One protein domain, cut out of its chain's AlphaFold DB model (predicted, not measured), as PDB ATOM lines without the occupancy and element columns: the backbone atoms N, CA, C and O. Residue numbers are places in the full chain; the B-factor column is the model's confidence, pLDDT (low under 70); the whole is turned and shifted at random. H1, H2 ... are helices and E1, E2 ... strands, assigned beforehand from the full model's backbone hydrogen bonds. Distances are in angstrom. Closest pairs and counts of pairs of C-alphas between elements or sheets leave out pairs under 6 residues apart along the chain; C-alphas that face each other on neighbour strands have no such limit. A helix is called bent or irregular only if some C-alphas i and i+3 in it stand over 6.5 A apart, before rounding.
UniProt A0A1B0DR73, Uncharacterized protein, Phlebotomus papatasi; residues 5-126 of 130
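What this domain is: This is residues 5 to 126 of the 130 residues of an uncharacterized protein of Phlebotomus papatasi (UniProt A0A1B0DR73). Two long helices, H1 and H3, cross near their middles as a narrow X, while a third, H2, runs back past H1 and comes near it at one end alone. The hairpin of E1 and E2 makes the tip at one end of this loose frame, and residues 5 to 17 of H1 stick out at the other. The printed part has 122 residues, with three named helices and two named strands in the order H1, E1, E2, H2, H3; the sheet is E1 - E2, antiparallel, and the class is mostly helix. The whole is extended, with a radius of gyration of the C-alphas of 21.0 A, and is a rod spanning 78 by 30 by 18 A.

How they stand to each other: H1, residues 5 to 41, touches H3, residues 96 to 126, with its residues 22 to 32 alone, meeting residues 104 to 115 of H3. Their closest C-alphas are those of Asn 25 and Val 108, 6.1 A apart, and they run the same way at a steep tilt of 38 degrees. E1, residues 44 to 47, and E2, residues 53 to 56, are antiparallel neighbours and form a hairpin, their directions at 147 degrees. N 44 and O 56 are 3.0 A apart and N 56 and O 44 are 2.9 A apart, both within hydrogen-bond range. H2, residues 63 to 90, is close to H1 but not clearly touching: the closest C-alphas, those of Ile 37 and Gln 66, are 7.7 A apart, and the two helices run opposite ways at a shallow tilt of 19 degrees. H2 and H3 are apart. Every O i to N i+4 pair is within hydrogen-bond range in H2; in H1 it is 28 of 33 and in H3 26 of 27.

Where its parts are: H1 begins at C-alpha 5 at (-21.834, -41.511, -0.064) and measures 56.6 A. It has a kink of 30 degrees near residue 12 and is only just irregular, with C-alphas 9 and 12 being 6.7 A apart. E1 measures 9.6 A and E2 9.1 A. H2 begins at C-alpha 63 at (-57.883, -2.581, -25.774) and measures 41.3 A. H3 measures 45.7 A and ends at C-alpha 126 at (-73.179, -15.850, -8.352); it is neither bent nor irregular, but only just: C-alphas 123 and 126 are 6.2 A apart.

The domain as a whole: The two C-alphas farthest apart, those of Trp 5 and Asn 50, are 78.2 A apart. The printed part has no cut. No link is long; the link from E2 to H2 is short and the others are tight. Residues 78 to 87 and 89 to 95 stand free, as do residues 5 to 17. The mean pLDDT of the printed part is 71.7, with 53 residues under 70, among them residues 44 to 60 and 91 to 105.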
ATOM      1  N   TRP A   5     -21.820 -40.987   1.314       47.03
ATOM      2  CA  TRP A   5     -21.834 -41.511  -0.064       47.03
ATOM      3  C   TRP A   5     -23.232 -41.761  -0.660       47.03
ATOM      4  O   TRP A   5     -23.394 -41.695  -1.879       47.03
ATOM      5  N   LYS A   6     -24.284 -41.971   0.153       48.62
ATOM      6  CA  LYS A   6     -25.657 -42.179  -0.367       48.62
ATOM      7  C   LYS A   6     -26.335 -40.888  -0.849       48.62
ATOM      8  O   LYS A   6     -27.113 -40.928  -1.800       48.62
ATOM      9  N   LEU A   7     -26.002 -39.735  -0.264       50.66
ATOM     10  CA  LEU A   7     -26.584 -38.440  -0.651       50.66
ATOM     11  C   LEU A   7     -26.023 -37.896  -1.975       50.66
ATOM     12  O   LEU A   7     -26.731 -37.188  -2.690       50.66
ATOM     13  N   TYR A   8     -24.803 -38.282  -2.368       51.56
ATOM     14  CA  TYR A   8     -24.209 -37.857  -3.641       51.56
ATOM     15  C   TYR A   8     -24.992 -38.385  -4.860       51.56
ATOM     16  O   TYR A   8     -25.195 -37.651  -5.829       51.56
ATOM     17  N   LYS A   9     -25.543 -39.609  -4.781       52.19
ATOM     18  CA  LYS A   9     -26.434 -40.181  -5.811       52.19
ATOM     19  C   LYS A   9     -27.807 -39.483  -5.861       52.19
ATOM     20  O   LYS A   9     -28.402 -39.396  -6.931       52.19
ATOM     21  N   SER A  10     -28.276 -38.927  -4.737       54.38
ATOM     22  CA  SER A  10     -29.549 -38.192  -4.627       54.38
ATOM     23  C   SER A  10     -29.458 -36.714  -5.046       54.38
ATOM     24  O   SER A  10     -30.479 -36.101  -5.357       54.38
ATOM     25  N   ARG A  11     -28.252 -36.129  -5.113       66.50
ATOM     26  CA  ARG A  11     -28.037 -34.703  -5.431       66.50
ATOM     27  C   ARG A  11     -28.555 -34.309  -6.820       66.50
ATOM     28  O   ARG A  11     -29.078 -33.215  -6.980       66.50
ATOM     29  N   ARG A  12     -28.471 -35.211  -7.807       75.06
ATOM     30  CA  ARG A  12     -28.986 -34.979  -9.173       75.06
ATOM     31  C   ARG A  12     -30.513 -34.880  -9.203       75.06
ATOM     32  O   ARG A  12     -31.038 -33.969  -9.825       75.06
ATOM     33  N   TYR A  13     -31.208 -35.748  -8.463       78.62
ATOM     34  CA  TYR A  13     -32.670 -35.712  -8.356       78.62
ATOM     35  C   TYR A  13     -33.167 -34.446  -7.657       78.62
ATOM     36  O   TYR A  13     -34.162 -33.873  -8.083       78.62
ATOM     37  N   ILE A  14     -32.454 -33.977  -6.629       76.56
ATOM     38  CA  ILE A  14     -32.795 -32.734  -5.925       76.56
ATOM     39  C   ILE A  14     -32.634 -31.528  -6.858       76.56
ATOM     40  O   ILE A  14     -33.525 -30.688  -6.913       76.56
ATOM     41  N   VAL A  15     -31.555 -31.465  -7.646       77.31
ATOM     42  CA  VAL A  15     -31.347 -30.379  -8.620       77.31
ATOM     43  C   VAL A  15     -32.427 -30.398  -9.706       77.31
ATOM     44  O   VAL A  15     -33.020 -29.360  -9.983       77.31
ATOM     45  N   THR A  16     -32.758 -31.568 -10.267       81.19
ATOM     46  CA  THR A  16     -33.841 -31.682 -11.258       81.19
ATOM     47  C   THR A  16     -35.202 -31.316 -10.665       81.19
ATOM     48  O   THR A  16     -35.972 -30.609 -11.312       81.19
ATOM     49  N   ALA A  17     -35.493 -31.731  -9.429       81.38
ATOM     50  CA  ALA A  17     -36.717 -31.350  -8.732       81.38
ATOM     51  C   ALA A  17     -36.782 -29.834  -8.474       81.38
ATOM     52  O   ALA A  17     -37.833 -29.229  -8.670       81.38
ATOM     53  N   MET A  18     -35.665 -29.193  -8.110       74.25
ATOM     54  CA  MET A  18     -35.599 -27.738  -7.934       74.25
ATOM     55  C   MET A  18     -35.816 -26.983  -9.250       74.25
ATOM     56  O   MET A  18     -36.571 -26.012  -9.269       74.25
ATOM     57  N   SER A  19     -35.220 -27.436 -10.357       79.50
ATOM     58  CA  SER A  19     -35.457 -26.836 -11.676       79.50
ATOM     59  C   SER A  19     -36.910 -27.005 -12.120       79.50
ATOM     60  O   SER A  19     -37.523 -26.041 -12.569       79.50
ATOM     61  N   LEU A  20     -37.487 -28.198 -11.939       81.31
ATOM     62  CA  LEU A  20     -38.886 -28.477 -12.273       81.31
ATOM     63  C   LEU A  20     -39.846 -27.554 -11.505       81.31
ATOM     64  O   LEU A  20     -40.743 -26.961 -12.101       81.31
ATOM     65  N   LEU A  21     -39.626 -27.390 -10.198       75.56
ATOM     66  CA  LEU A  21     -40.422 -26.491  -9.360       75.56
ATOM     67  C   LEU A  21     -40.250 -25.018  -9.761       75.56
ATOM     68  O   LEU A  21     -41.225 -24.267  -9.748       75.56
ATOM     69  N   GLY A  22     -39.043 -24.609 -10.161       78.44
ATOM     70  CA  GLY A  22     -38.779 -23.267 -10.683       78.44
ATOM     71  C   GLY A  22     -39.557 -22.966 -11.969       78.44
ATOM     72  O   GLY A  22     -40.210 -21.926 -12.062       78.44
ATOM     73  N   PHE A  23     -39.563 -23.897 -12.929       79.56
ATOM     74  CA  PHE A  23     -40.338 -23.754 -14.168       79.56
ATOM     75  C   PHE A  23     -41.850 -23.745 -13.916       79.56
ATOM     76  O   PHE A  23     -42.569 -22.934 -14.500       79.56
ATOM     77  N   PHE A  24     -42.335 -24.594 -13.007       80.44
ATOM     78  CA  PHE A  24     -43.747 -24.623 -12.625       80.44
ATOM     79  C   PHE A  24     -44.207 -23.302 -11.980       80.44
ATOM     80  O   PHE A  24     -45.276 -22.773 -12.298       80.44
ATOM     81  N   ASN A  25     -43.379 -22.726 -11.108       74.69
ATOM     82  CA  ASN A  25     -43.660 -21.436 -10.485       74.69
ATOM     83  C   ASN A  25     -43.710 -20.303 -11.529       74.69
ATOM     84  O   ASN A  25     -44.684 -19.550 -11.572       74.69
ATOM     85  N   ALA A  26     -42.731 -20.244 -12.438       77.75
ATOM     86  CA  ALA A  26     -42.696 -19.248 -13.511       77.75
ATOM     87  C   ALA A  26     -43.933 -19.304 -14.427       77.75
ATOM     88  O   ALA A  26     -44.430 -18.263 -14.868       77.75
ATOM     89  N   TYR A  27     -44.455 -20.507 -14.684       80.94
ATOM     90  CA  TYR A  27     -45.698 -20.687 -15.430       80.94
ATOM     91  C   TYR A  27     -46.901 -20.110 -14.673       80.94
ATOM     92  O   TYR A  27     -47.716 -19.391 -15.250       80.94
ATOM     93  N   THR A  28     -46.980 -20.348 -13.364       80.69
ATOM     94  CA  THR A  28     -48.109 -19.895 -12.540       80.69
ATOM     95  C   THR A  28     -48.187 -18.367 -12.449       80.69
ATOM     96  O   THR A  28     -49.278 -17.814 -12.568       80.69
ATOM     97  N   THR A  29     -47.053 -17.671 -12.324       78.50
ATOM     98  CA  THR A  29     -47.010 -16.194 -12.300       78.50
ATOM     99  C   THR A  29     -47.509 -15.567 -13.605       78.50
ATOM    100  O   THR A  29     -48.194 -14.547 -13.591       78.50
ATOM    101  N   ASN A  30     -47.212 -16.190 -14.751       82.44
ATOM    102  CA  ASN A  30     -47.739 -15.725 -16.038       82.44
ATOM    103  C   ASN A  30     -49.265 -15.895 -16.118       82.44
ATOM    104  O   ASN A  30     -49.959 -15.032 -16.654       82.44
ATOM    105  N   VAL A  31     -49.802 -16.976 -15.546       82.56
ATOM    106  CA  VAL A  31     -51.252 -17.214 -15.497       82.56
ATOM    107  C   VAL A  31     -51.946 -16.231 -14.552       82.56
ATOM    108  O   VAL A  31     -52.967 -15.656 -14.928       82.56
ATOM    109  N   SER A  32     -51.406 -15.990 -13.354       80.00
ATOM    110  CA  SER A  32     -52.029 -15.090 -12.373       80.00
ATOM    111  C   SER A  32     -52.079 -13.634 -12.857       80.00
ATOM    112  O   SER A  32     -53.096 -12.970 -12.656       80.00
ATOM    113  N   PHE A  33     -51.056 -13.163 -13.578       79.69
ATOM    114  CA  PHE A  33     -51.072 -11.847 -14.227       79.69
ATOM    115  C   PHE A  33     -52.136 -11.743 -15.337       79.69
ATOM    116  O   PHE A  33     -52.928 -10.797 -15.350       79.69
ATOM    117  N   ASN A  34     -52.210 -12.738 -16.227       83.81
ATOM    118  CA  ASN A  34     -53.192 -12.753 -17.317       83.81
ATOM    119  C   ASN A  34     -54.642 -12.811 -16.809       83.81
ATOM    120  O   ASN A  34     -55.539 -12.244 -17.425       83.81
ATOM    121  N   VAL A  35     -54.893 -13.467 -15.674       83.12
ATOM    122  CA  VAL A  35     -56.226 -13.478 -15.050       83.12
ATOM    123  C   VAL A  35     -56.527 -12.147 -14.352       83.12
ATOM    124  O   VAL A  35     -57.656 -11.659 -14.417       83.12
ATOM    125  N   ALA A  36     -55.528 -11.527 -13.720       82.06
ATOM    126  CA  ALA A  36     -55.700 -10.252 -13.031       82.06
ATOM    127  C   ALA A  36     -56.125  -9.119 -13.979       82.06
ATOM    128  O   ALA A  36     -57.017  -8.350 -13.624       82.06
ATOM    129  N   ILE A  37     -55.548  -9.036 -15.186       82.75
ATOM    130  CA  ILE A  37     -55.935  -7.995 -16.152       82.75
ATOM    131  C   ILE A  37     -57.393  -8.148 -16.601       82.75
ATOM    132  O   ILE A  37     -58.114  -7.158 -16.659       82.75
ATOM    133  N   VAL A  38     -57.859  -9.381 -16.825       82.00
ATOM    134  CA  VAL A  38     -59.262  -9.650 -17.178       82.00
ATOM    135  C   VAL A  38     -60.193  -9.242 -16.037       82.00
ATOM    136  O   VAL A  38     -61.235  -8.644 -16.278       82.00
ATOM    137  N   ALA A  39     -59.814  -9.500 -14.784       77.94
ATOM    138  CA  ALA A  39     -60.625  -9.117 -13.629       77.94
ATOM    139  C   ALA A  39     -60.759  -7.590 -13.445       77.94
ATOM    140  O   ALA A  39     -61.750  -7.151 -12.868       77.94
ATOM    141  N   MET A  40     -59.792  -6.793 -13.918       74.75
ATOM    142  CA  MET A  40     -59.836  -5.321 -13.853       74.75
ATOM    143  C   MET A  40     -60.585  -4.679 -15.028       74.75
ATOM    144  O   MET A  40     -61.021  -3.538 -14.921       74.75
ATOM    145  N   THR A  41     -60.737  -5.391 -16.146       76.81
ATOM    146  CA  THR A  41     -61.372  -4.870 -17.369       76.81
ATOM    147  C   THR A  41     -62.803  -5.374 -17.556       76.81
ATOM    148  O   THR A  41     -63.474  -5.014 -18.523       76.81
ATOM    149  N   GLN A  42     -63.298  -6.191 -16.621       74.44
ATOM    150  CA  GLN A  42     -64.686  -6.634 -16.591       74.44
ATOM    151  C   GLN A  42     -65.634  -5.448 -16.374       74.44
ATOM    152  O   GLN A  42     -65.562  -4.745 -15.368       74.44
ATOM    153  N   LYS A  43     -66.577  -5.278 -17.301       70.38
ATOM    154  CA  LYS A  43     -67.711  -4.367 -17.140       70.38
ATOM    155  C   LYS A  43     -68.694  -4.944 -16.125       70.38
ATOM    156  O   LYS A  43     -69.104  -6.100 -16.258       70.38
ATOM    157  N   VAL A  44     -69.076  -4.157 -15.123       69.69
ATOM    158  CA  VAL A  44     -70.084  -4.544 -14.130       69.69
ATOM    159  C   VAL A  44     -71.362  -3.764 -14.415       69.69
ATOM    160  O   VAL A  44     -71.377  -2.535 -14.366       69.69
ATOM    161  N   ASN A  45     -72.437  -4.486 -14.729       63.59
ATOM    162  CA  ASN A  45     -73.761  -3.905 -14.916       63.59
ATOM    163  C   ASN A  45     -74.401  -3.695 -13.547       63.59
ATOM    164  O   ASN A  45     -74.727  -4.669 -12.867       63.59
ATOM    165  N   VAL A  46     -74.580  -2.440 -13.146       66.56
ATOM    166  CA  VAL A  46     -75.317  -2.103 -11.924       66.56
ATOM    167  C   VAL A  46     -76.729  -1.723 -12.342       66.56
ATOM    168  O   VAL A  46     -76.934  -0.783 -13.112       66.56
ATOM    169  N   VAL A  47     -77.707  -2.493 -11.874       62.50
ATOM    170  CA  VAL A  47     -79.120  -2.161 -12.053       62.50
ATOM    171  C   VAL A  47     -79.464  -1.145 -10.969       62.50
ATOM    172  O   VAL A  47     -79.478  -1.484  -9.788       62.50
ATOM    173  N   LEU A  48     -79.688   0.111 -11.348       61.53
ATOM    174  CA  LEU A  48     -80.270   1.088 -10.430       61.53
ATOM    175  C   LEU A  48     -81.761   0.785 -10.251       61.53
ATOM    176  O   LEU A  48     -82.420   0.349 -11.195       61.53
ATOM    177  N   GLU A  49     -82.317   1.097  -9.075       59.91
ATOM    178  CA  GLU A  49     -83.744   0.909  -8.742       59.91
ATOM    179  C   GLU A  49     -84.728   1.569  -9.740       59.91
ATOM    180  O   GLU A  49     -85.906   1.233  -9.756       59.91
ATOM    181  N   ASN A  50     -84.251   2.449 -10.631       59.91
ATOM    182  CA  ASN A  50     -85.029   3.078 -11.707       59.91
ATOM    183  C   ASN A  50     -85.108   2.272 -13.023       59.91
ATOM    184  O   ASN A  50     -85.604   2.787 -14.024       59.91
ATOM    185  N   GLY A  51     -84.623   1.026 -13.067       66.38
ATOM    186  CA  GLY A  51     -84.718   0.168 -14.258       66.38
ATOM    187  C   GLY A  51     -83.737   0.514 -15.386       66.38
ATOM    188  O   GLY A  51     -83.798  -0.080 -16.460       66.38
ATOM    189  N   THR A  52     -82.806   1.444 -15.156       59.84
ATOM    190  CA  THR A  52     -81.683   1.734 -16.053       59.84
ATOM    191  C   THR A  52     -80.455   0.918 -15.648       59.84
ATOM    192  O   THR A  52     -79.890   1.095 -14.570       59.84
ATOM    193  N   THR A  53     -80.017   0.019 -16.530       59.72
ATOM    194  CA  THR A  53     -78.710  -0.646 -16.444       59.72
ATOM    195  C   THR A  53     -77.619   0.346 -16.815       59.72
ATOM    196  O   THR A  53     -77.520   0.740 -17.979       59.72
ATOM    197  N   ILE A  54     -76.801   0.747 -15.843       63.66
ATOM    198  CA  ILE A  54     -75.573   1.495 -16.117       63.66
ATOM    199  C   ILE A  54     -74.418   0.498 -16.189       63.66
ATOM    200  O   ILE A  54     -74.168  -0.243 -15.234       63.66
ATOM    201  N   GLU A  55     -73.717   0.471 -17.323       64.31
ATOM    202  CA  GLU A  55     -72.434  -0.225 -17.418       64.31
ATOM    203  C   GLU A  55     -71.406   0.607 -16.645       64.31
ATOM    204  O   GLU A  55     -70.945   1.643 -17.126       64.31
ATOM    205  N   THR A  56     -71.056   0.194 -15.428       60.53
ATOM    206  CA  THR A  56     -69.942   0.812 -14.704       60.53
ATOM    207  C   THR A  56     -68.686  -0.005 -14.965       60.53
ATOM    208  O   THR A  56     -68.623  -1.198 -14.660       60.53
ATOM    209  N   GLN A  57     -67.685   0.633 -15.564       62.06
ATOM    210  CA  GLN A  57     -66.353   0.068 -15.726       62.06
ATOM    211  C   GLN A  57     -65.430   0.782 -14.736       62.06
ATOM    212  O   GLN A  57     -65.319   2.004 -14.764       62.06
ATOM    213  N   GLU A  58     -64.799   0.027 -13.834       58.69
ATOM    214  CA  GLU A  58     -63.967   0.590 -12.757       58.69
ATOM    215  C   GLU A  58     -62.666   1.217 -13.307       58.69
ATOM    216  O   GLU A  58     -62.115   2.140 -12.715       58.69
ATOM    217  N   PHE A  59     -62.234   0.778 -14.496       63.25
ATOM    218  CA  PHE A  59     -61.167   1.381 -15.297       63.25
ATOM    219  C   PHE A  59     -61.493   1.287 -16.796       63.25
ATOM    220  O   PHE A  59     -61.474   0.188 -17.348       63.25
ATOM    221  N   ASP A  60     -61.748   2.414 -17.475       67.44
ATOM    222  CA  ASP A  60     -61.992   2.482 -18.933       67.44
ATOM    223  C   ASP A  60     -60.703   2.282 -19.757       67.44
ATOM    224  O   ASP A  60     -60.236   3.170 -20.465       67.44
ATOM    225  N   TRP A  61     -60.044   1.132 -19.592       72.75
ATOM    226  CA  TRP A  61     -58.829   0.803 -20.332       72.75
ATOM    227  C   TRP A  61     -59.168   0.382 -21.752       72.75
ATOM    228  O   TRP A  61     -59.792  -0.664 -21.975       72.75
ATOM    229  N   ASN A  62     -58.667   1.145 -22.716       77.81
ATOM    230  CA  ASN A  62     -58.792   0.804 -24.124       77.81
ATOM    231  C   ASN A  62     -58.045  -0.515 -24.412       77.81
ATOM    232  O   ASN A  62     -56.988  -0.793 -23.836       77.81
ATOM    233  N   SER A  63     -58.534  -1.326 -25.356       80.69
ATOM    234  CA  SER A  63     -57.883  -2.581 -25.774       80.69
ATOM    235  C   SER A  63     -56.417  -2.378 -26.178       80.69
ATOM    236  O   SER A  63     -55.576  -3.253 -25.972       80.69
ATOM    237  N   LYS A  64     -56.085  -1.191 -26.704       86.25
ATOM    238  CA  LYS A  64     -54.712  -0.805 -27.050       86.25
ATOM    239  C   LYS A  64     -53.803  -0.650 -25.821       86.25
ATOM    240  O   LYS A  64     -52.634  -1.022 -25.882       86.25
ATOM    241  N   GLU A  65     -54.326  -0.131 -24.714       85.88
ATOM    242  CA  GLU A  65     -53.574   0.077 -23.468       85.88
ATOM    243  C   GLU A  65     -53.355  -1.241 -22.723       85.88
ATOM    244  O   GLU A  65     -52.253  -1.500 -22.238       85.88
ATOM    245  N   GLN A  66     -54.355  -2.129 -22.730       83.56
ATOM    246  CA  GLN A  66     -54.226  -3.486 -22.186       83.56
ATOM    247  C   GLN A  66     -53.105  -4.267 -22.886       83.56
ATOM    248  O   GLN A  66     -52.265  -4.882 -22.227       83.56
ATOM    249  N   GLY A  67     -53.040  -4.195 -24.222       86.69
ATOM    250  CA  GLY A  67     -51.961  -4.806 -25.003       86.69
ATOM    251  C   GLY A  67     -50.586  -4.178 -24.736       86.69
ATOM    252  O   GLY A  67     -49.574  -4.885 -24.696       86.69
ATOM    253  N   LEU A  68     -50.535  -2.863 -24.503       89.56
ATOM    254  CA  LEU A  68     -49.298  -2.165 -24.144       89.56
ATOM    255  C   LEU A  68     -48.762  -2.618 -22.777       89.56
ATOM    256  O   LEU A  68     -47.564  -2.862 -22.638       89.56
ATOM    257  N   LEU A  69     -49.636  -2.801 -21.783       88.31
ATOM    258  CA  LEU A  69     -49.226  -3.340 -20.486       88.31
ATOM    259  C   LEU A  69     -48.728  -4.788 -20.614       88.31
ATOM    260  O   LEU A  69     -47.656  -5.115 -20.099       88.31
ATOM    261  N   LEU A  70     -49.483  -5.640 -21.319       85.19
ATOM    262  CA  LEU A  70     -49.125  -7.050 -21.517       85.19
ATOM    263  C   LEU A  70     -47.741  -7.185 -22.168       85.19
ATOM    264  O   LEU A  70     -46.898  -7.957 -21.712       85.19
ATOM    265  N   SER A  71     -47.496  -6.394 -23.215       89.69
ATOM    266  CA  SER A  71     -46.212  -6.376 -23.921       89.69
ATOM    267  C   SER A  71     -45.072  -5.828 -23.059       89.69
ATOM    268  O   SER A  71     -43.990  -6.414 -23.059       89.69
ATOM    269  N   SER A  72     -45.294  -4.769 -22.275       89.88
ATOM    270  CA  SER A  72     -44.275  -4.209 -21.374       89.88
ATOM    271  C   SER A  72     -43.774  -5.241 -20.358       89.88
ATOM    272  O   SER A  72     -42.564  -5.426 -20.194       89.88
ATOM    273  N   ILE A  73     -44.697  -5.971 -19.734       83.62
ATOM    274  CA  ILE A  73     -44.363  -7.008 -18.752       83.62
ATOM    275  C   ILE A  73     -43.674  -8.201 -19.424       83.62
ATOM    276  O   ILE A  73     -42.709  -8.736 -18.875       83.62
ATOM    277  N   TYR A  74     -44.087  -8.566 -20.640       85.25
ATOM    278  CA  TYR A  74     -43.427  -9.612 -21.423       85.25
ATOM    279  C   TYR A  74     -41.959  -9.273 -21.738       85.25
ATOM    280  O   TYR A  74     -41.063 -10.086 -21.498       85.25
ATOM    281  N   TYR A  75     -41.684  -8.049 -22.199       88.62
ATOM    282  CA  TYR A  75     -40.311  -7.590 -22.420       88.62
ATOM    283  C   TYR A  75     -39.513  -7.511 -21.112       88.62
ATOM    284  O   TYR A  75     -38.356  -7.931 -21.080       88.62
ATOM    285  N   GLY A  76     -40.125  -7.051 -20.016       87.12
ATOM    286  CA  GLY A  76     -39.492  -7.035 -18.693       87.12
ATOM    287  C   GLY A  76     -39.088  -8.431 -18.203       87.12
ATOM    288  O   GLY A  76     -37.993  -8.609 -17.656       87.12
ATOM    289  N   TYR A  77     -39.923  -9.439 -18.463       81.81
ATOM    290  CA  TYR A  77     -39.627 -10.833 -18.141       81.81
ATOM    291  C   TYR A  77     -38.430 -11.363 -18.939       81.81
ATOM    292  O   TYR A  77     -37.509 -11.930 -18.349       81.81
ATOM    293  N   ILE A  78     -38.392 -11.120 -20.254       87.06
ATOM    294  CA  ILE A  78     -37.263 -11.518 -21.114       87.06
ATOM    295  C   ILE A  78     -35.963 -10.869 -20.628       87.06
ATOM    296  O   ILE A  78     -34.963 -11.562 -20.437       87.06
ATOM    297  N   CYS A  79     -35.980  -9.560 -20.366       89.56
ATOM    298  CA  CYS A  79     -34.813  -8.838 -19.859       89.56
ATOM    299  C   CYS A  79     -34.308  -9.426 -18.534       89.56
ATOM    300  O   CYS A  79     -33.108  -9.640 -18.365       89.56
ATOM    301  N   THR A  80     -35.218  -9.742 -17.611       83.00
ATOM    302  CA  THR A  80     -34.865 -10.316 -16.304       83.00
ATOM    303  C   THR A  80     -34.293 -11.725 -16.431       83.00
ATOM    304  O   THR A  80     -33.329 -12.044 -15.742       83.00
ATOM    305  N   GLN A  81     -34.827 -12.560 -17.327       81.88
ATOM    306  CA  GLN A  81     -34.296 -13.903 -17.584       81.88
ATOM    307  C   GLN A  81     -32.871 -13.856 -18.146       81.88
ATOM    308  O   GLN A  81     -31.996 -14.592 -17.689       81.88
ATOM    309  N   VAL A  82     -32.614 -12.946 -19.089       86.94
ATOM    310  CA  VAL A  82     -31.276 -12.741 -19.663       86.94
ATOM    311  C   VAL A  82     -30.292 -12.272 -18.590       86.94
ATOM    312  O   VAL A  82     -29.202 -12.830 -18.464       86.94
ATOM    313  N   LEU A  83     -30.687 -11.300 -17.763       83.31
ATOM    314  CA  LEU A  83     -29.871 -10.854 -16.633       83.31
ATOM    315  C   LEU A  83     -29.642 -11.983 -15.620       83.31
ATOM    316  O   LEU A  83     -28.517 -12.174 -15.172       83.31
ATOM    317  N   GLY A  84     -30.670 -12.770 -15.303       80.62
ATOM    318  CA  GLY A  84     -30.576 -13.929 -14.416       80.62
ATOM    319  C   GLY A  84     -29.565 -14.968 -14.903       80.62
ATOM    320  O   GLY A  84     -28.785 -15.470 -14.094       80.62
ATOM    321  N   GLY A  85     -29.512 -15.227 -16.212       79.62
ATOM    322  CA  GLY A  85     -28.503 -16.095 -16.828       79.62
ATOM    323  C   GLY A  85     -27.077 -15.562 -16.659       79.62
ATOM    324  O   GLY A  85     -26.201 -16.288 -16.199       79.62
ATOM    325  N   ILE A  86     -26.862 -14.269 -16.928       83.94
ATOM    326  CA  ILE A  86     -25.544 -13.619 -16.785       83.94
ATOM    327  C   ILE A  86     -25.095 -13.584 -15.312       83.94
ATOM    328  O   ILE A  86     -23.918 -13.776 -14.999       83.94
ATOM    329  N   LEU A  87     -26.022 -13.341 -14.378       72.62
ATOM    330  CA  LEU A  87     -25.719 -13.361 -12.946       72.62
ATOM    331  C   LEU A  87     -25.438 -14.779 -12.426       72.62
ATOM    332  O   LEU A  87     -24.601 -14.920 -11.531       72.62
ATOM    333  N   ALA A  88     -26.083 -15.811 -12.980       71.50
ATOM    334  CA  ALA A  88     -25.836 -17.206 -12.613       71.50
ATOM    335  C   ALA A  88     -24.410 -17.660 -12.965       71.50
ATOM    336  O   ALA A  88     -23.822 -18.443 -12.224       71.50
ATOM    337  N   GLU A  89     -23.826 -17.124 -14.039       73.25
ATOM    338  CA  GLU A  89     -22.429 -17.390 -14.405       73.25
ATOM    339  C   GLU A  89     -21.425 -16.670 -13.489       73.25
ATOM    340  O   GLU A  89     -20.338 -17.189 -13.235       73.25
ATOM    341  N   ARG A  90     -21.773 -15.485 -12.960       72.19
ATOM    342  CA  ARG A  90     -20.881 -14.706 -12.076       72.19
ATOM    343  C   ARG A  90     -20.948 -15.097 -10.600       72.19
ATOM    344  O   ARG A  90     -19.952 -14.929  -9.897       72.19
ATOM    345  N   PHE A  91     -22.083 -15.585 -10.102       63.31
ATOM    346  CA  PHE A  91     -22.250 -15.948  -8.691       63.31
ATOM    347  C   PHE A  91     -22.101 -17.464  -8.479       63.31
ATOM    348  O   PHE A  91     -23.063 -18.220  -8.583       63.31
ATOM    349  N   SER A  92     -20.898 -17.908  -8.100       52.84
ATOM    350  CA  SER A  92     -20.619 -19.290  -7.673       52.84
ATOM    351  C   SER A  92     -21.396 -19.682  -6.401       52.84
ATOM    352  O   SER A  92     -20.917 -19.502  -5.284       52.84
ATOM    353  N   GLY A  93     -22.605 -20.226  -6.588       58.50
ATOM    354  CA  GLY A  93     -23.303 -21.283  -5.828       58.50
ATOM    355  C   GLY A  93     -23.590 -21.150  -4.323       58.50
ATOM    356  O   GLY A  93     -24.643 -21.575  -3.872       58.50
ATOM    357  N   HIS A  94     -22.704 -20.601  -3.494       55.69
ATOM    358  CA  HIS A  94     -22.738 -20.938  -2.061       55.69
ATOM    359  C   HIS A  94     -23.677 -20.072  -1.196       55.69
ATOM    360  O   HIS A  94     -23.980 -20.430  -0.060       55.69
ATOM    361  N   ILE A  95     -24.136 -18.919  -1.700       53.72
ATOM    362  CA  ILE A  95     -24.955 -17.945  -0.937       53.72
ATOM    363  C   ILE A  95     -26.364 -17.781  -1.544       53.72
ATOM    364  O   ILE A  95     -27.302 -17.353  -0.864       53.72
ATOM    365  N   THR A  96     -26.542 -18.143  -2.814       53.69
ATOM    366  CA  THR A  96     -27.780 -17.961  -3.590       53.69
ATOM    367  C   THR A  96     -28.808 -19.070  -3.364       53.69
ATOM    368  O   THR A  96     -30.004 -18.778  -3.380       53.69
ATOM    369  N   ASP A  97     -28.380 -20.294  -3.042       57.50
ATOM    370  CA  ASP A  97     -29.269 -21.455  -2.869       57.50
ATOM    371  C   ASP A  97     -30.334 -21.247  -1.772       57.50
ATOM    372  O   ASP A  97     -31.499 -21.614  -1.938       57.50
ATOM    373  N   PHE A  98     -29.975 -20.586  -0.664       56.12
ATOM    374  CA  PHE A  98     -30.895 -20.370   0.461       56.12
ATOM    375  C   PHE A  98     -31.880 -19.216   0.220       56.12
ATOM    376  O   PHE A  98     -33.021 -19.247   0.685       56.12
ATOM    377  N   LYS A  99     -31.449 -18.189  -0.521       56.03
ATOM    378  CA  LYS A  99     -32.276 -17.014  -0.833       56.03
ATOM    379  C   LYS A  99     -33.251 -17.300  -1.974       56.03
ATOM    380  O   LYS A  99     -34.398 -16.873  -1.892       56.03
ATOM    381  N   LEU A 100     -32.825 -18.068  -2.979       60.00
ATOM    382  CA  LEU A 100     -33.659 -18.442  -4.120       60.00
ATOM    383  C   LEU A 100     -34.715 -19.487  -3.732       60.00
ATOM    384  O   LEU A 100     -35.871 -19.340  -4.107       60.00
ATOM    385  N   SER A 101     -34.362 -20.474  -2.898       64.12
ATOM    386  CA  SER A 101     -35.332 -21.425  -2.329       64.12
ATOM    387  C   SER A 101     -36.435 -20.715  -1.529       64.12
ATOM    388  O   SER A 101     -37.621 -20.979  -1.729       64.12
ATOM    389  N   ARG A 102     -36.059 -19.739  -0.684       60.62
ATOM    390  CA  ARG A 102     -37.011 -18.908   0.072       60.62
ATOM    391  C   ARG A 102     -37.910 -18.083  -0.856       60.62
ATOM    392  O   ARG A 102     -39.112 -18.051  -0.629       60.62
ATOM    393  N   TRP A 103     -37.343 -17.444  -1.882       67.00
ATOM    394  CA  TRP A 103     -38.099 -16.667  -2.872       67.00
ATOM    395  C   TRP A 103     -39.092 -17.540  -3.646       67.00
ATOM    396  O   TRP A 103     -40.260 -17.192  -3.736       67.00
ATOM    397  N   ILE A 104     -38.673 -18.720  -4.110       66.12
ATOM    398  CA  ILE A 104     -39.548 -19.655  -4.829       66.12
ATOM    399  C   ILE A 104     -40.691 -20.139  -3.927       66.12
ATOM    400  O   ILE A 104     -41.836 -20.159  -4.371       66.12
ATOM    401  N   LEU A 105     -40.419 -20.494  -2.666       68.81
ATOM    402  CA  LEU A 105     -41.454 -20.928  -1.717       68.81
ATOM    403  C   LEU A 105     -42.481 -19.829  -1.422       68.81
ATOM    404  O   LEU A 105     -43.679 -20.105  -1.405       68.81
ATOM    405  N   VAL A 106     -42.023 -18.591  -1.232       72.19
ATOM    406  CA  VAL A 106     -42.900 -17.431  -1.019       72.19
ATOM    407  C   VAL A 106     -43.762 -17.172  -2.260       72.19
ATOM    408  O   VAL A 106     -44.978 -17.063  -2.133       72.19
ATOM    409  N   THR A 107     -43.188 -17.237  -3.463       68.88
ATOM    410  CA  THR A 107     -43.943 -17.043  -4.710       68.88
ATOM    411  C   THR A 107     -44.929 -18.187  -5.007       68.88
ATOM    412  O   THR A 107     -46.017 -17.932  -5.520       68.88
ATOM    413  N   VAL A 108     -44.626 -19.449  -4.657       73.19
ATOM    414  CA  VAL A 108     -45.609 -20.558  -4.767       73.19
ATOM    415  C   VAL A 108     -46.809 -20.308  -3.848       73.19
ATOM    416  O   VAL A 108     -47.958 -20.538  -4.241       73.19
ATOM    417  N   LEU A 109     -46.558 -19.818  -2.632       74.44
ATOM    418  CA  LEU A 109     -47.614 -19.495  -1.674       74.44
ATOM    419  C   LEU A 109     -48.451 -18.296  -2.147       74.44
ATOM    420  O   LEU A 109     -49.677 -18.357  -2.116       74.44
ATOM    421  N   GLU A 110     -47.825 -17.245  -2.673       73.31
ATOM    422  CA  GLU A 110     -48.522 -16.055  -3.185       73.31
ATOM    423  C   GLU A 110     -49.397 -16.364  -4.411       73.31
ATOM    424  O   GLU A 110     -50.541 -15.902  -4.508       73.31
ATOM    425  N   ASN A 111     -48.901 -17.209  -5.318       67.94
ATOM    426  CA  ASN A 111     -49.636 -17.625  -6.508       67.94
ATOM    427  C   ASN A 111     -50.823 -18.550  -6.185       67.94
ATOM    428  O   ASN A 111     -51.916 -18.365  -6.723       67.94
ATOM    429  N   SER A 112     -50.649 -19.517  -5.280       66.25
ATOM    430  CA  SER A 112     -51.733 -20.431  -4.875       66.25
ATOM    431  C   SER A 112     -52.840 -19.721  -4.087       66.25
ATOM    432  O   SER A 112     -54.021 -19.974  -4.330       66.25
ATOM    433  N   ILE A 113     -52.487 -18.767  -3.218       70.38
ATOM    434  CA  ILE A 113     -53.457 -17.914  -2.511       70.38
ATOM    435  C   ILE A 113     -54.239 -17.037  -3.495       70.38
ATOM    436  O   ILE A 113     -55.448 -16.873  -3.334       70.38
ATOM    437  N   SER A 114     -53.581 -16.479  -4.515       65.75
ATOM    438  CA  SER A 114     -54.246 -15.638  -5.520       65.75
ATOM    439  C   SER A 114     -55.258 -16.434  -6.347       65.75
ATOM    440  O   SER A 114     -56.382 -15.972  -6.534       65.75
ATOM    441  N   LEU A 115     -54.914 -17.661  -6.755       67.81
ATOM    442  CA  LEU A 115     -55.856 -18.560  -7.428       67.81
ATOM    443  C   LEU A 115     -57.023 -18.959  -6.519       67.81
ATOM    444  O   LEU A 115     -58.160 -18.915  -6.971       67.81
ATOM    445  N   LEU A 116     -56.782 -19.262  -5.239       70.88
ATOM    446  CA  LEU A 116     -57.856 -19.527  -4.273       70.88
ATOM    447  C   LEU A 116     -58.777 -18.317  -4.085       70.88
ATOM    448  O   LEU A 116     -59.991 -18.481  -4.047       70.88
ATOM    449  N   LYS A 117     -58.228 -17.101  -4.003       69.31
ATOM    450  CA  LYS A 117     -59.014 -15.862  -3.877       69.31
ATOM    451  C   LYS A 117     -59.831 -15.563  -5.129       69.31
ATOM    452  O   LYS A 117     -60.967 -15.120  -4.996       69.31
ATOM    453  N   ILE A 118     -59.285 -15.807  -6.320       70.31
ATOM    454  CA  ILE A 118     -60.013 -15.647  -7.584       70.31
ATOM    455  C   ILE A 118     -61.105 -16.709  -7.700       70.31
ATOM    456  O   ILE A 118     -62.244 -16.351  -7.966       70.31
ATOM    457  N   TYR A 119     -60.806 -17.980  -7.409       66.88
ATOM    458  CA  TYR A 119     -61.819 -19.038  -7.354       66.88
ATOM    459  C   TYR A 119     -62.917 -18.709  -6.341       66.88
ATOM    460  O   TYR A 119     -64.092 -18.857  -6.650       66.88
ATOM    461  N   LEU A 120     -62.564 -18.207  -5.156       68.25
ATOM    462  CA  LEU A 120     -63.545 -17.769  -4.167       68.25
ATOM    463  C   LEU A 120     -64.350 -16.559  -4.655       68.25
ATOM    464  O   LEU A 120     -65.559 -16.571  -4.485       68.25
ATOM    465  N   LYS A 121     -63.737 -15.551  -5.291       67.81
ATOM    466  CA  LYS A 121     -64.436 -14.369  -5.834       67.81
ATOM    467  C   LYS A 121     -65.374 -14.738  -6.989       67.81
ATOM    468  O   LYS A 121     -66.480 -14.212  -7.051       67.81
ATOM    469  N   GLU A 122     -64.967 -15.668  -7.848       67.69
ATOM    470  CA  GLU A 122     -65.783 -16.198  -8.945       67.69
ATOM    471  C   GLU A 122     -66.945 -17.056  -8.421       67.69
ATOM    472  O   GLU A 122     -68.039 -16.993  -8.962       67.69
ATOM    473  N   GLN A 123     -66.756 -17.793  -7.320       55.09
ATOM    474  CA  GLN A 123     -67.826 -18.526  -6.621       55.09
ATOM    475  C   GLN A 123     -68.713 -17.617  -5.749       55.09
ATOM    476  O   GLN A 123     -69.846 -17.975  -5.432       55.09
ATOM    477  N   LEU A 124     -68.225 -16.434  -5.366       65.44
ATOM    478  CA  LEU A 124     -68.983 -15.446  -4.598       65.44
ATOM    479  C   LEU A 124     -69.834 -14.538  -5.501       65.44
ATOM    480  O   LEU A 124     -70.918 -14.131  -5.091       65.44
ATOM    481  N   LYS A 125     -69.391 -14.266  -6.739       52.53
ATOM    482  CA  LYS A 125     -70.132 -13.475  -7.737       52.53
ATOM    483  C   LYS A 125     -71.548 -14.020  -8.053       52.53
ATOM    484  O   LYS A 125     -72.452 -13.196  -8.127       52.53
ATOM    485  N   PRO A 126     -71.818 -15.341  -8.153       48.94
ATOM    486  CA  PRO A 126     -73.179 -15.850  -8.352       48.94
ATOM    487  C   PRO A 126     -74.078 -15.769  -7.107       48.94
ATOM    488  O   PRO A 126     -75.287 -15.849  -7.257       48.94
TER     489      PRO A 126